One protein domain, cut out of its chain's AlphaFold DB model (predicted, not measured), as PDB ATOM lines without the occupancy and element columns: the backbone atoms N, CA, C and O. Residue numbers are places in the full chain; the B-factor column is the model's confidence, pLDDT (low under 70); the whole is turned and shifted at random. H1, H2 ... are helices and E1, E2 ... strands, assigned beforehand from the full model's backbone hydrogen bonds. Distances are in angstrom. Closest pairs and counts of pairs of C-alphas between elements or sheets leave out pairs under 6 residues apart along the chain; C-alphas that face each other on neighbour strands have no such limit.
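This is residues 5 to 77 of the 79 residues of the protein "DUF523 domain-containing protein" of Ruegeria pomeroyi (UniProt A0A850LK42). Two small lobes stand end to end in a loose, elongated domain: one holds the parallel strand pair E1 and E2 with the short helices H1 and H2, the other holds the antiparallel pair E3 and E4 with the short helix H4. H3 lies between the lobes, and a loop of residues 12 to 28 runs out from H1 and folds back to H2. The printed part has 73 residues, with four named helices and four named strands in the order E1, H1, H2, E2, H3, E3, H4, E4; the class is mixed, helices and strands, with 32 residues in named elements, under half. The radius of gyration of the C-alphas is 14.5 A, and the C-alphas span 40 by 24 by 21 A.

Start at E1, residues 5 to 7, and look across to E2, residues 38 to 41: they are parallel neighbours at 51 degrees, C-alphas 5 and 39 face each other at 4.8 A, and N 6 and O 39 are 3.0 A apart, within hydrogen-bond range. Between them along the chain come H1, residues 8 to 11, and H2, residues 29 to 34, which are apart, but only just, with closest C-alphas at 8.3 A. E1, H1, H2 and E2 form a strand-helix-strand unit, two parallel strands with helices between them, and its crossover is right-handed. The closest C-alphas of H1 and E2 are those of Ala 8 and Pro 40, 4.7 A apart; those of H2 and E2 are Trp 32 and Ile 38, 6.1 A apart. Next find H3, residues 43 to 46, apart from E1, but only just, at 8.2 A. Farther on, E3, residues 56 to 58, and E4, residues 74 to 76, are antiparallel neighbours at 140 degrees; N 57 and O 75 are 2.9 A apart, within hydrogen-bond range. H4, residues 64 to 68, comes between them along the chain and touches no helix. In H2 and H4 every O i to N i+4 pair is within hydrogen-bond range; H1 and H3 are too short for such a pair.

Find C-alpha 5 at (231.006, 162.065, 132.080), where E1 begins its 6.8 A; H1 then measures 5.2 A and H2 8.6 A. E2 starts at C-alpha 38, (229.102, 161.483, 126.280), and runs 9.5 A. H3 measures 5.0 A, E3 7.0 A and H4 6.5 A. E4, 6.9 A long, ends at C-alpha 76, (219.199, 168.413, 154.607).

The C-alphas farthest apart are those of Ala 34 and Gly 61, at 41.2 A. The printed part has no cut. The link from H1 to H2 is long, with 17 residues. The mean pLDDT of the printed part is 95.1, and no printed residue is under 70.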
ATOM      1  N   LEU A   5     232.130 162.234 131.164       97.00
ATOM      2  CA  LEU A   5     231.006 162.065 132.080       97.00
ATOM      3  C   LEU A   5     230.209 163.366 132.137       97.00
ATOM      4  O   LEU A   5     230.769 164.435 132.376       97.00
ATOM      5  N   VAL A   6     228.905 163.274 131.911       96.38
ATOM      6  CA  VAL A   6     227.993 164.420 131.977       96.38
ATOM      7  C   VAL A   6     226.841 164.061 132.900       96.38
ATOM      8  O   VAL A   6     226.252 162.986 132.773       96.38
ATOM      9  N   SER A   7     226.504 164.975 133.809       96.75
ATOM     10  CA  SER A   7     225.352 164.823 134.695       96.75
ATOM     11  C   SER A   7     224.093 164.519 133.883       96.75
ATOM     12  O   SER A   7     223.653 165.322 133.064       96.75
ATOM     13  N   ALA A   8     223.502 163.353 134.127       97.25
ATOM     14  CA  ALA A   8     222.342 162.820 133.417       97.25
ATOM     15  C   ALA A   8     221.147 163.792 133.363       97.25
ATOM     16  O   ALA A   8     220.461 163.894 132.344       97.25
ATOM     17  N   CYS A   9     220.931 164.557 134.437       96.81
ATOM     18  CA  CYS A   9     219.874 165.564 134.490       96.81
ATOM     19  C   CYS A   9     220.067 166.702 133.475       96.81
ATOM     20  O   CYS A   9     219.072 167.211 132.968       96.81
ATOM     21  N   LEU A  10     221.312 167.038 133.107       95.81
ATOM     22  CA  LEU A  10     221.621 168.028 132.064       95.81
ATOM     23  C   LEU A  10     221.302 167.519 130.655       95.81
ATOM     24  O   LEU A  10     221.211 168.293 129.707       95.81
ATOM     25  N   LEU A  11     221.141 166.204 130.509       96.19
ATOM     26  CA  LEU A  11     220.864 165.526 129.247       96.19
ATOM     27  C   LEU A  11     219.378 165.185 129.071       96.19
ATOM     28  O   LEU A  11     219.038 164.475 128.123       96.19
ATOM     29  N   GLY A  12     218.510 165.688 129.949       95.69
ATOM     30  CA  GLY A  12     217.065 165.488 129.866       95.69
ATOM     31  C   GLY A  12     216.522 164.333 130.700       95.69
ATOM     32  O   GLY A  12     215.330 164.056 130.634       95.69
ATOM     33  N   GLN A  13     217.351 163.656 131.502       96.94
ATOM     34  CA  GLN A  13     216.848 162.604 132.389       96.94
ATOM     35  C   GLN A  13     216.240 163.229 133.663       96.94
ATOM     36  O   GLN A  13     216.921 164.016 134.326       96.94
ATOM     37  N   PRO A  14     215.000 162.884 134.052       97.38
ATOM     38  CA  PRO A  14     214.305 163.488 135.192       97.38
ATOM     39  C   PRO A  14     214.794 162.909 136.534       97.38
ATOM     40  O   PRO A  14     214.061 162.242 137.252       97.38
ATOM     41  N   LEU A  15     216.078 163.113 136.843       97.19
ATOM     42  CA  LEU A  15     216.801 162.501 137.975       97.19
ATOM     43  C   LEU A  15     217.287 163.535 139.007       97.19
ATOM     44  O   LEU A  15     218.000 163.207 139.969       97.19
ATOM     45  N   HIS A  16     216.947 164.810 138.796       96.38
ATOM     46  CA  HIS A  16     217.215 165.855 139.773       96.38
ATOM     47  C   HIS A  16     216.425 165.595 141.065       96.38
ATOM     48  O   HIS A  16     215.440 164.859 141.059       96.38
ATOM     49  N   TYR A  17     216.841 166.181 142.193       95.75
ATOM     50  CA  TYR A  17     216.231 165.858 143.489       95.75
ATOM     51  C   TYR A  17     214.719 166.149 143.521       95.75
ATOM     52  O   TYR A  17     213.970 165.439 144.182       95.75
ATOM     53  N   ASN A  18     214.259 167.139 142.752       95.69
ATOM     54  CA  ASN A  18     212.850 167.516 142.613       95.69
ATOM     55  C   ASN A  18     212.095 166.740 141.510       95.69
ATOM     56  O   ASN A  18     210.990 167.128 141.141       95.69
ATOM     57  N   GLY A  19     212.690 165.685 140.943       96.50
ATOM     58  CA  GLY A  19     212.078 164.875 139.884       96.50
ATOM     59  C   GLY A  19     212.065 165.515 138.497       96.50
ATOM     60  O   GLY A  19     211.454 164.966 137.589       96.50
ATOM     61  N   GLN A  20     212.723 166.662 138.313       96.88
ATOM     62  CA  GLN A  20     212.794 167.342 137.019       96.88
ATOM     63  C   GLN A  20     214.083 166.999 136.262       96.88
ATOM     64  O   GLN A  20     215.067 166.512 136.827       96.88
ATOM     65  N   ALA A  21     214.081 167.278 134.961       96.62
ATOM     66  CA  ALA A  21     215.310 167.407 134.193       96.62
ATOM     67  C   ALA A  21     215.844 168.844 134.304       96.62
ATOM     68  O   ALA A  21     215.085 169.787 134.511       96.62
ATOM     69  N   LEU A  22     217.154 169.007 134.134       94.81
ATOM     70  CA  LEU A  22     217.828 170.306 134.026       94.81
ATOM     71  C   LEU A  22     218.450 170.437 132.634       94.81
ATOM     72  O   LEU A  22     219.630 170.754 132.499       94.81
ATOM     73  N   SER A  23     217.666 170.091 131.610       93.69
ATOM     74  CA  SER A  23     218.112 169.980 130.222       93.69
ATOM     75  C   SER A  23     218.888 171.215 129.775       93.69
ATOM     76  O   SER A  23     218.381 172.333 129.828       93.69
ATOM     77  N   LEU A  24     220.111 170.997 129.292       92.19
ATOM     78  CA  LEU A  24     220.892 172.018 128.608       92.19
ATOM     79  C   LEU A  24     220.833 171.772 127.106       92.19
ATOM     80  O   LEU A  24     221.331 170.761 126.601       92.19
ATOM     81  N   GLU A  25     220.260 172.732 126.392       84.75
ATOM     82  CA  GLU A  25     220.183 172.725 124.937       84.75
ATOM     83  C   GLU A  25     221.178 173.747 124.384       84.75
ATOM     84  O   GLU A  25     220.977 174.954 124.469       84.75
ATOM     85  N   GLY A  26     222.305 173.261 123.861       88.81
ATOM     86  CA  GLY A  26     223.291 174.102 123.183       88.81
ATOM     87  C   GLY A  26     224.733 173.909 123.645       88.81
ATOM     88  O   GLY A  26     225.095 172.941 124.320       88.81
ATOM     89  N   GLY A  27     225.593 174.823 123.198       90.88
ATOM     90  CA  GLY A  27     227.030 174.767 123.452       90.88
ATOM     91  C   GLY A  27     227.678 173.495 122.897       90.88
ATOM     92  O   GLY A  27     227.499 173.128 121.734       90.88
ATOM     93  N   LEU A  28     228.465 172.818 123.734       92.69
ATOM     94  CA  LEU A  28     229.211 171.619 123.342       92.69
ATOM     95  C   LEU A  28     228.368 170.336 123.380       92.69
ATOM     96  O   LEU A  28     228.747 169.358 122.736       92.69
ATOM     97  N   ILE A  29     227.216 170.335 124.063       93.62
ATOM     98  CA  ILE A  29     226.397 169.129 124.275       93.62
ATOM     99  C   ILE A  29     225.954 168.488 122.945       93.62
ATOM    100  O   ILE A  29     226.226 167.297 122.772       93.62
ATOM    101  N   PRO A  30     225.367 169.207 121.962       93.75
ATOM    102  CA  PRO A  30     224.975 168.590 120.690       93.75
ATOM    103  C   PRO A  30     226.171 168.017 119.920       93.75
ATOM    104  O   PRO A  30     226.098 166.919 119.370       93.75
ATOM    105  N   ARG A  31     227.308 168.728 119.936       94.44
ATOM    106  CA  ARG A  31     228.540 168.300 119.257       94.44
ATOM    107  C   ARG A  31     229.109 167.027 119.879       94.44
ATOM    108  O   ARG A  31     229.533 166.127 119.163       94.44
ATOM    109  N   TRP A  32     229.126 166.938 121.205       95.12
ATOM    110  CA  TRP A  32     229.607 165.759 121.922       95.12
ATOM    111  C   TRP A  32     228.642 164.574 121.818       95.12
ATOM    112  O   TRP A  32     229.109 163.441 121.695       95.12
ATOM    113  N   ARG A  33     227.321 164.820 121.779       93.62
ATOM    114  CA  ARG A  33     226.309 163.796 121.462       93.62
ATOM    115  C   ARG A  33     226.541 163.203 120.078       93.62
ATOM    116  O   ARG A  33     226.656 161.990 119.965       93.62
ATOM    117  N   ALA A  34     226.690 164.048 119.054       94.81
ATOM    118  CA  ALA A  34     226.938 163.605 117.680       94.81
ATOM    119  C   ALA A  34     228.231 162.782 117.543       94.81
ATOM    120  O   ALA A  34     228.311 161.880 116.718       94.81
ATOM    121  N   ARG A  35     229.240 163.066 118.377       96.19
ATOM    122  CA  ARG A  35     230.503 162.310 118.426       96.19
ATOM    123  C   ARG A  35     230.434 161.023 119.257       96.19
ATOM    124  O   ARG A  35     231.424 160.300 119.296       96.19
ATOM    125  N   GLY A  36     229.333 160.753 119.962       96.44
ATOM    126  CA  GLY A  36     229.192 159.564 120.811       96.44
ATOM    127  C   GLY A  36     230.170 159.508 121.992       96.44
ATOM    128  O   GLY A  36     230.487 158.422 122.473       96.44
ATOM    129  N   ILE A  37     230.681 160.657 122.454       97.00
ATOM    130  CA  ILE A  37     231.689 160.710 123.533       97.00
ATOM    131  C   ILE A  37     231.094 160.969 124.921       97.00
ATOM    132  O   ILE A  37     231.827 160.944 125.908       97.00
ATOM    133  N   ILE A  38     229.789 161.230 125.010       97.38
ATOM    134  CA  ILE A  38     229.102 161.483 126.280       97.38
ATOM    135  C   ILE A  38     228.780 160.162 126.977       97.38
ATOM    136  O   ILE A  38     228.204 159.259 126.378       97.38
ATOM    137  N   VAL A  39     229.081 160.099 128.270       97.62
ATOM    138  CA  VAL A  39     228.621 159.056 129.185       97.62
ATOM    139  C   VAL A  39     227.713 159.718 130.230       97.62
ATOM    140  O   VAL A  39     228.207 160.487 131.057       97.62
ATOM    141  N   PRO A  40     226.389 159.489 130.189       96.81
ATOM    142  CA  PRO A  40     225.472 160.044 131.181       96.81
ATOM    143  C   PRO A  40     225.680 159.372 132.546       96.81
ATOM    144  O   PRO A  40     225.760 158.147 132.626       96.81
ATOM    145  N   LEU A  41     225.730 160.160 133.623       97.81
ATOM    146  CA  LEU A  41     225.818 159.647 134.995       97.81
ATOM    147  C   LEU A  41     225.020 160.520 135.969       97.81
ATOM    148  O   LEU A  41     225.090 161.745 135.921       97.81
ATOM    149  N   CYS A  42     224.301 159.894 136.899       97.38
ATOM    150  CA  CYS A  42     223.828 160.549 138.116       97.38
ATOM    151  C   CYS A  42     224.438 159.823 139.325       97.38
ATOM    152  O   CYS A  42     224.027 158.691 139.595       97.38
ATOM    153  N   PRO A  43     225.388 160.438 140.056       94.31
ATOM    154  CA  PRO A  43     226.032 159.792 141.198       94.31
ATOM    155  C   PRO A  43     225.040 159.346 142.276       94.31
ATOM    156  O   PRO A  43     225.192 158.273 142.842       94.31
ATOM    157  N   GLN A  44     223.979 160.121 142.521       95.62
ATOM    158  CA  GLN A  44     222.981 159.788 143.538       95.62
ATOM    159  C   GLN A  44     222.169 158.541 143.167       95.62
ATOM    160  O   GLN A  44     221.947 157.687 144.015       95.62
ATOM    161  N   ILE A  45     221.760 158.401 141.902       97.12
ATOM    162  CA  ILE A  45     221.052 157.196 141.442       97.12
ATOM    163  C   ILE A  45     221.981 155.984 141.462       97.12
ATOM    164  O   ILE A  45     221.575 154.916 141.908       97.12
ATOM    165  N   ALA A  46     223.236 156.153 141.033       95.88
ATOM    166  CA  ALA A  46     224.241 155.093 141.104       95.88
ATOM    167  C   ALA A  46     224.502 154.639 142.554       95.88
ATOM    168  O   ALA A  46     224.757 153.463 142.788       95.88
ATOM    169  N   ALA A  47     224.374 155.553 143.518       92.75
ATOM    170  CA  ALA A  47     224.444 155.272 144.949       92.75
ATOM    171  C   ALA A  47     223.121 154.749 145.559       92.75
ATOM    172  O   ALA A  47     223.045 154.565 146.769       92.75
ATOM    173  N   GLY A  48     222.070 154.526 144.758       96.00
ATOM    174  CA  GLY A  48     220.801 153.937 145.207       96.00
ATOM    175  C   GLY A  48     219.764 154.922 145.761       96.00
ATOM    176  O   GLY A  48     218.766 154.499 146.340       96.00
ATOM    177  N   PHE A  49     219.954 156.232 145.593       95.69
ATOM    178  CA  PHE A  49     218.978 157.223 146.045       95.69
ATOM    179  C   PHE A  49     217.734 157.228 145.150       95.69
ATOM    180  O   PHE A  49     217.816 157.060 143.933       95.69
ATOM    181  N   ALA A  50     216.578 157.526 145.745       96.62
ATOM    182  CA  ALA A  50     215.335 157.718 145.010       96.62
ATOM    183  C   ALA A  50     215.301 159.049 144.228       96.62
ATOM    184  O   ALA A  50     216.093 159.976 144.447       96.62
ATOM    185  N   THR A  51     214.334 159.150 143.319       96.81
ATOM    186  CA  THR A  51     213.889 160.417 142.732       96.81
ATOM    187  C   THR A  51     212.358 160.475 142.773       96.81
ATOM    188  O   THR A  51     211.732 159.557 142.247       96.81
ATOM    189  N   PRO A  52     211.746 161.516 143.374       96.25
ATOM    190  CA  PRO A  52     212.384 162.655 144.043       96.25
ATOM    191  C   PRO A  52     213.062 162.271 145.373       96.25
ATOM    192  O   PRO A  52     212.854 161.186 145.911       96.25
ATOM    193  N   ARG A  53     213.892 163.171 145.903       95.69
ATOM    194  CA  ARG A  53     214.568 163.050 147.206       95.69
ATOM    195  C   ARG A  53     214.722 164.427 147.864       95.69
ATOM    196  O   ARG A  53     214.756 165.428 147.145       95.69
ATOM    197  N   PRO A  54     214.844 164.514 149.201       94.94
ATOM    198  CA  PRO A  54     215.126 165.781 149.867       94.94
ATOM    199  C   PRO A  54     216.420 166.420 149.338       94.94
ATOM    200  O   PRO A  54     217.382 165.695 149.059       94.94
ATOM    201  N   PRO A  55     216.480 167.757 149.216       95.25
ATOM    202  CA  PRO A  55     217.721 168.428 148.869       95.25
ATOM    203  C   PRO A  55     218.734 168.246 150.009       95.25
ATOM    204  O   PRO A  55     218.373 168.210 151.190       95.25
ATOM    205  N   ALA A  56     220.008 168.117 149.652       94.50
ATOM    206  CA  ALA A  56     221.098 167.870 150.588       94.50
ATOM    207  C   ALA A  56     222.264 168.824 150.318       94.50
ATOM    208  O   ALA A  56     222.486 169.239 149.181       94.50
ATOM    209  N   LYS A  57     223.012 169.147 151.369       95.00
ATOM    210  CA  LYS A  57     224.250 169.926 151.322       95.00
ATOM    211  C   LYS A  57     225.338 169.218 152.121       95.00
ATOM    212  O   LYS A  57     225.036 168.530 153.100       95.00
ATOM    213  N   ILE A  58     226.587 169.416 151.719       94.94
ATOM    214  CA  ILE A  58     227.745 168.959 152.490       94.94
ATOM    215  C   ILE A  58     227.752 169.713 153.826       94.94
ATOM    216  O   ILE A  58     227.500 170.921 153.868       94.94
ATOM    217  N   VAL A  59     227.938 168.984 154.925       96.75
ATOM    218  CA  VAL A  59     228.044 169.576 156.264       96.75
ATOM    219  C   VAL A  59     229.309 170.448 156.317       96.75
ATOM    220  O   VAL A  59     230.347 170.018 155.816       96.75
ATOM    221  N   PRO A  60     229.257 171.666 156.894       96.62
ATOM    222  CA  PRO A  60     230.433 172.525 156.992       96.62
ATOM    223  C   PRO A  60     231.615 171.809 157.647       96.62
ATOM    224  O   PRO A  60     231.451 171.179 158.689       96.62
ATOM    225  N   GLY A  61     232.794 171.931 157.038       96.19
ATOM    226  CA  GLY A  61     234.012 171.256 157.489       96.19
ATOM    227  C   GLY A  61     234.307 169.928 156.789       96.19
ATOM    228  O   GLY A  61     235.412 169.436 156.965       96.19
ATOM    229  N   PHE A  62     233.381 169.395 155.981       96.69
ATOM    230  CA  PHE A  62     233.646 168.265 155.086       96.69
ATOM    231  C   PHE A  62     233.757 168.707 153.626       96.69
ATOM    232  O   PHE A  62     233.168 169.716 153.222       96.69
ATOM    233  N   ASP A  63     234.436 167.902 152.818       95.56
ATOM    234  CA  ASP A  63     234.532 168.066 151.375       95.56
ATOM    235  C   ASP A  63     234.375 166.741 150.596       95.56
ATOM    236  O   ASP A  63     233.822 165.746 151.077       95.56
ATOM    237  N   GLY A  64     234.764 166.762 149.317       90.25
ATOM    238  CA  GLY A  64     234.674 165.594 148.446       90.25
ATOM    239  C   GLY A  64     235.660 164.477 148.798       90.25
ATOM    240  O   GLY A  64     235.322 163.314 148.585       90.25
ATOM    241  N   ALA A  65     236.839 164.803 149.332       95.81
ATOM    242  CA  ALA A  65     237.822 163.815 149.761       95.81
ATOM    243  C   ALA A  65     237.300 163.043 150.978       95.81
ATOM    244  O   ALA A  65     237.269 161.815 150.941       95.81
ATOM    245  N   ASP A  66     236.735 163.742 151.971       96.62
ATOM    246  CA  ASP A  66     236.116 163.095 153.136       96.62
ATOM    247  C   ASP A  66     235.000 162.121 152.730       96.62
ATOM    248  O   ASP A  66     234.809 161.066 153.336       96.62
ATOM    249  N   GLY A  67     234.237 162.467 151.688       91.62
ATOM    250  CA  GLY A  67     233.193 161.604 151.141       91.62
ATOM    251  C   GLY A  67     233.732 160.321 150.501       91.62
ATOM    252  O   GLY A  67     233.101 159.274 150.632       91.62
ATOM    253  N   ILE A  68     234.886 160.386 149.832       92.38
ATOM    254  CA  ILE A  68     235.546 159.221 149.218       92.38
ATOM    255  C   ILE A  68     236.107 158.292 150.297       92.38
ATOM    256  O   ILE A  68     235.966 157.076 150.179       92.38
ATOM    257  N   ASP A  69     236.656 158.863 151.369       95.06
ATOM    258  CA  ASP A  69     237.228 158.113 152.492       95.06
ATOM    259  C   ASP A  69     236.162 157.580 153.472       95.06
ATOM    260  O   ASP A  69     236.474 156.854 154.414       95.06
ATOM    261  N   GLY A  70     234.881 157.898 153.249       93.50
ATOM    262  CA  GLY A  70     233.767 157.429 154.079       93.50
ATOM    263  C   GLY A  70     233.598 158.189 155.400       93.50
ATOM    264  O   GLY A  70     232.878 157.728 156.287       93.50
ATOM    265  N   HIS A  71     234.228 159.355 155.531       95.31
ATOM    266  CA  HIS A  71     234.159 160.228 156.706       95.31
ATOM    267  C   HIS A  71     233.268 161.461 156.502       95.31
ATOM    268  O   HIS A  71     233.017 162.195 157.454       95.31
ATOM    269  N   GLY A  72     232.769 161.686 155.284       94.62
ATOM    270  CA  GLY A  72     231.957 162.850 154.939       94.62
ATOM    271  C   GLY A  72     230.581 162.901 155.614       94.62
ATOM    272  O   GLY A  72     230.023 161.899 156.061       94.62
ATOM    273  N   GLY A  73     229.989 164.098 155.625       94.31
ATOM    274  CA  GLY A  73     228.658 164.348 156.178       94.31
ATOM    275  C   GLY A  73     227.740 165.090 155.208       94.31
ATOM    276  O   GLY A  73     228.120 166.099 154.612       94.31
ATOM    277  N   LEU A  74     226.490 164.630 155.096       93.69
ATOM    278  CA  LEU A  74     225.413 165.322 154.383       93.69
ATOM    279  C   LEU A  74     224.331 165.764 155.371       93.69
ATOM    280  O   LEU A  74     223.923 165.010 156.250       93.69
ATOM    281  N   SER A  75     223.829 166.983 155.198       94.56
ATOM    282  CA  SER A  75     222.666 167.506 155.922       94.56
ATOM    283  C   SER A  75     221.565 167.886 154.944       94.56
ATOM    284  O   SER A  75     221.822 168.149 153.766       94.56
ATOM    285  N   ARG A  76     220.318 167.929 155.418       93.12
ATOM    286  CA  ARG A  76     219.199 168.413 154.607       93.12
ATOM    287  C   ARG A  76     219.427 169.891 154.280       93.12
ATOM    288  O   ARG A  76     219.710 170.694 155.170       93.12
ATOM    289  N   ALA A  77     219.327 170.243 153.005       89.19
ATOM    290  CA  ALA A  77     219.357 171.636 152.596       89.19
ATOM    291  C   ALA A  77     217.983 172.274 152.845       89.19
ATOM    292  O   ALA A  77     216.946 171.613 152.726       89.19
TER     293      ALA A  77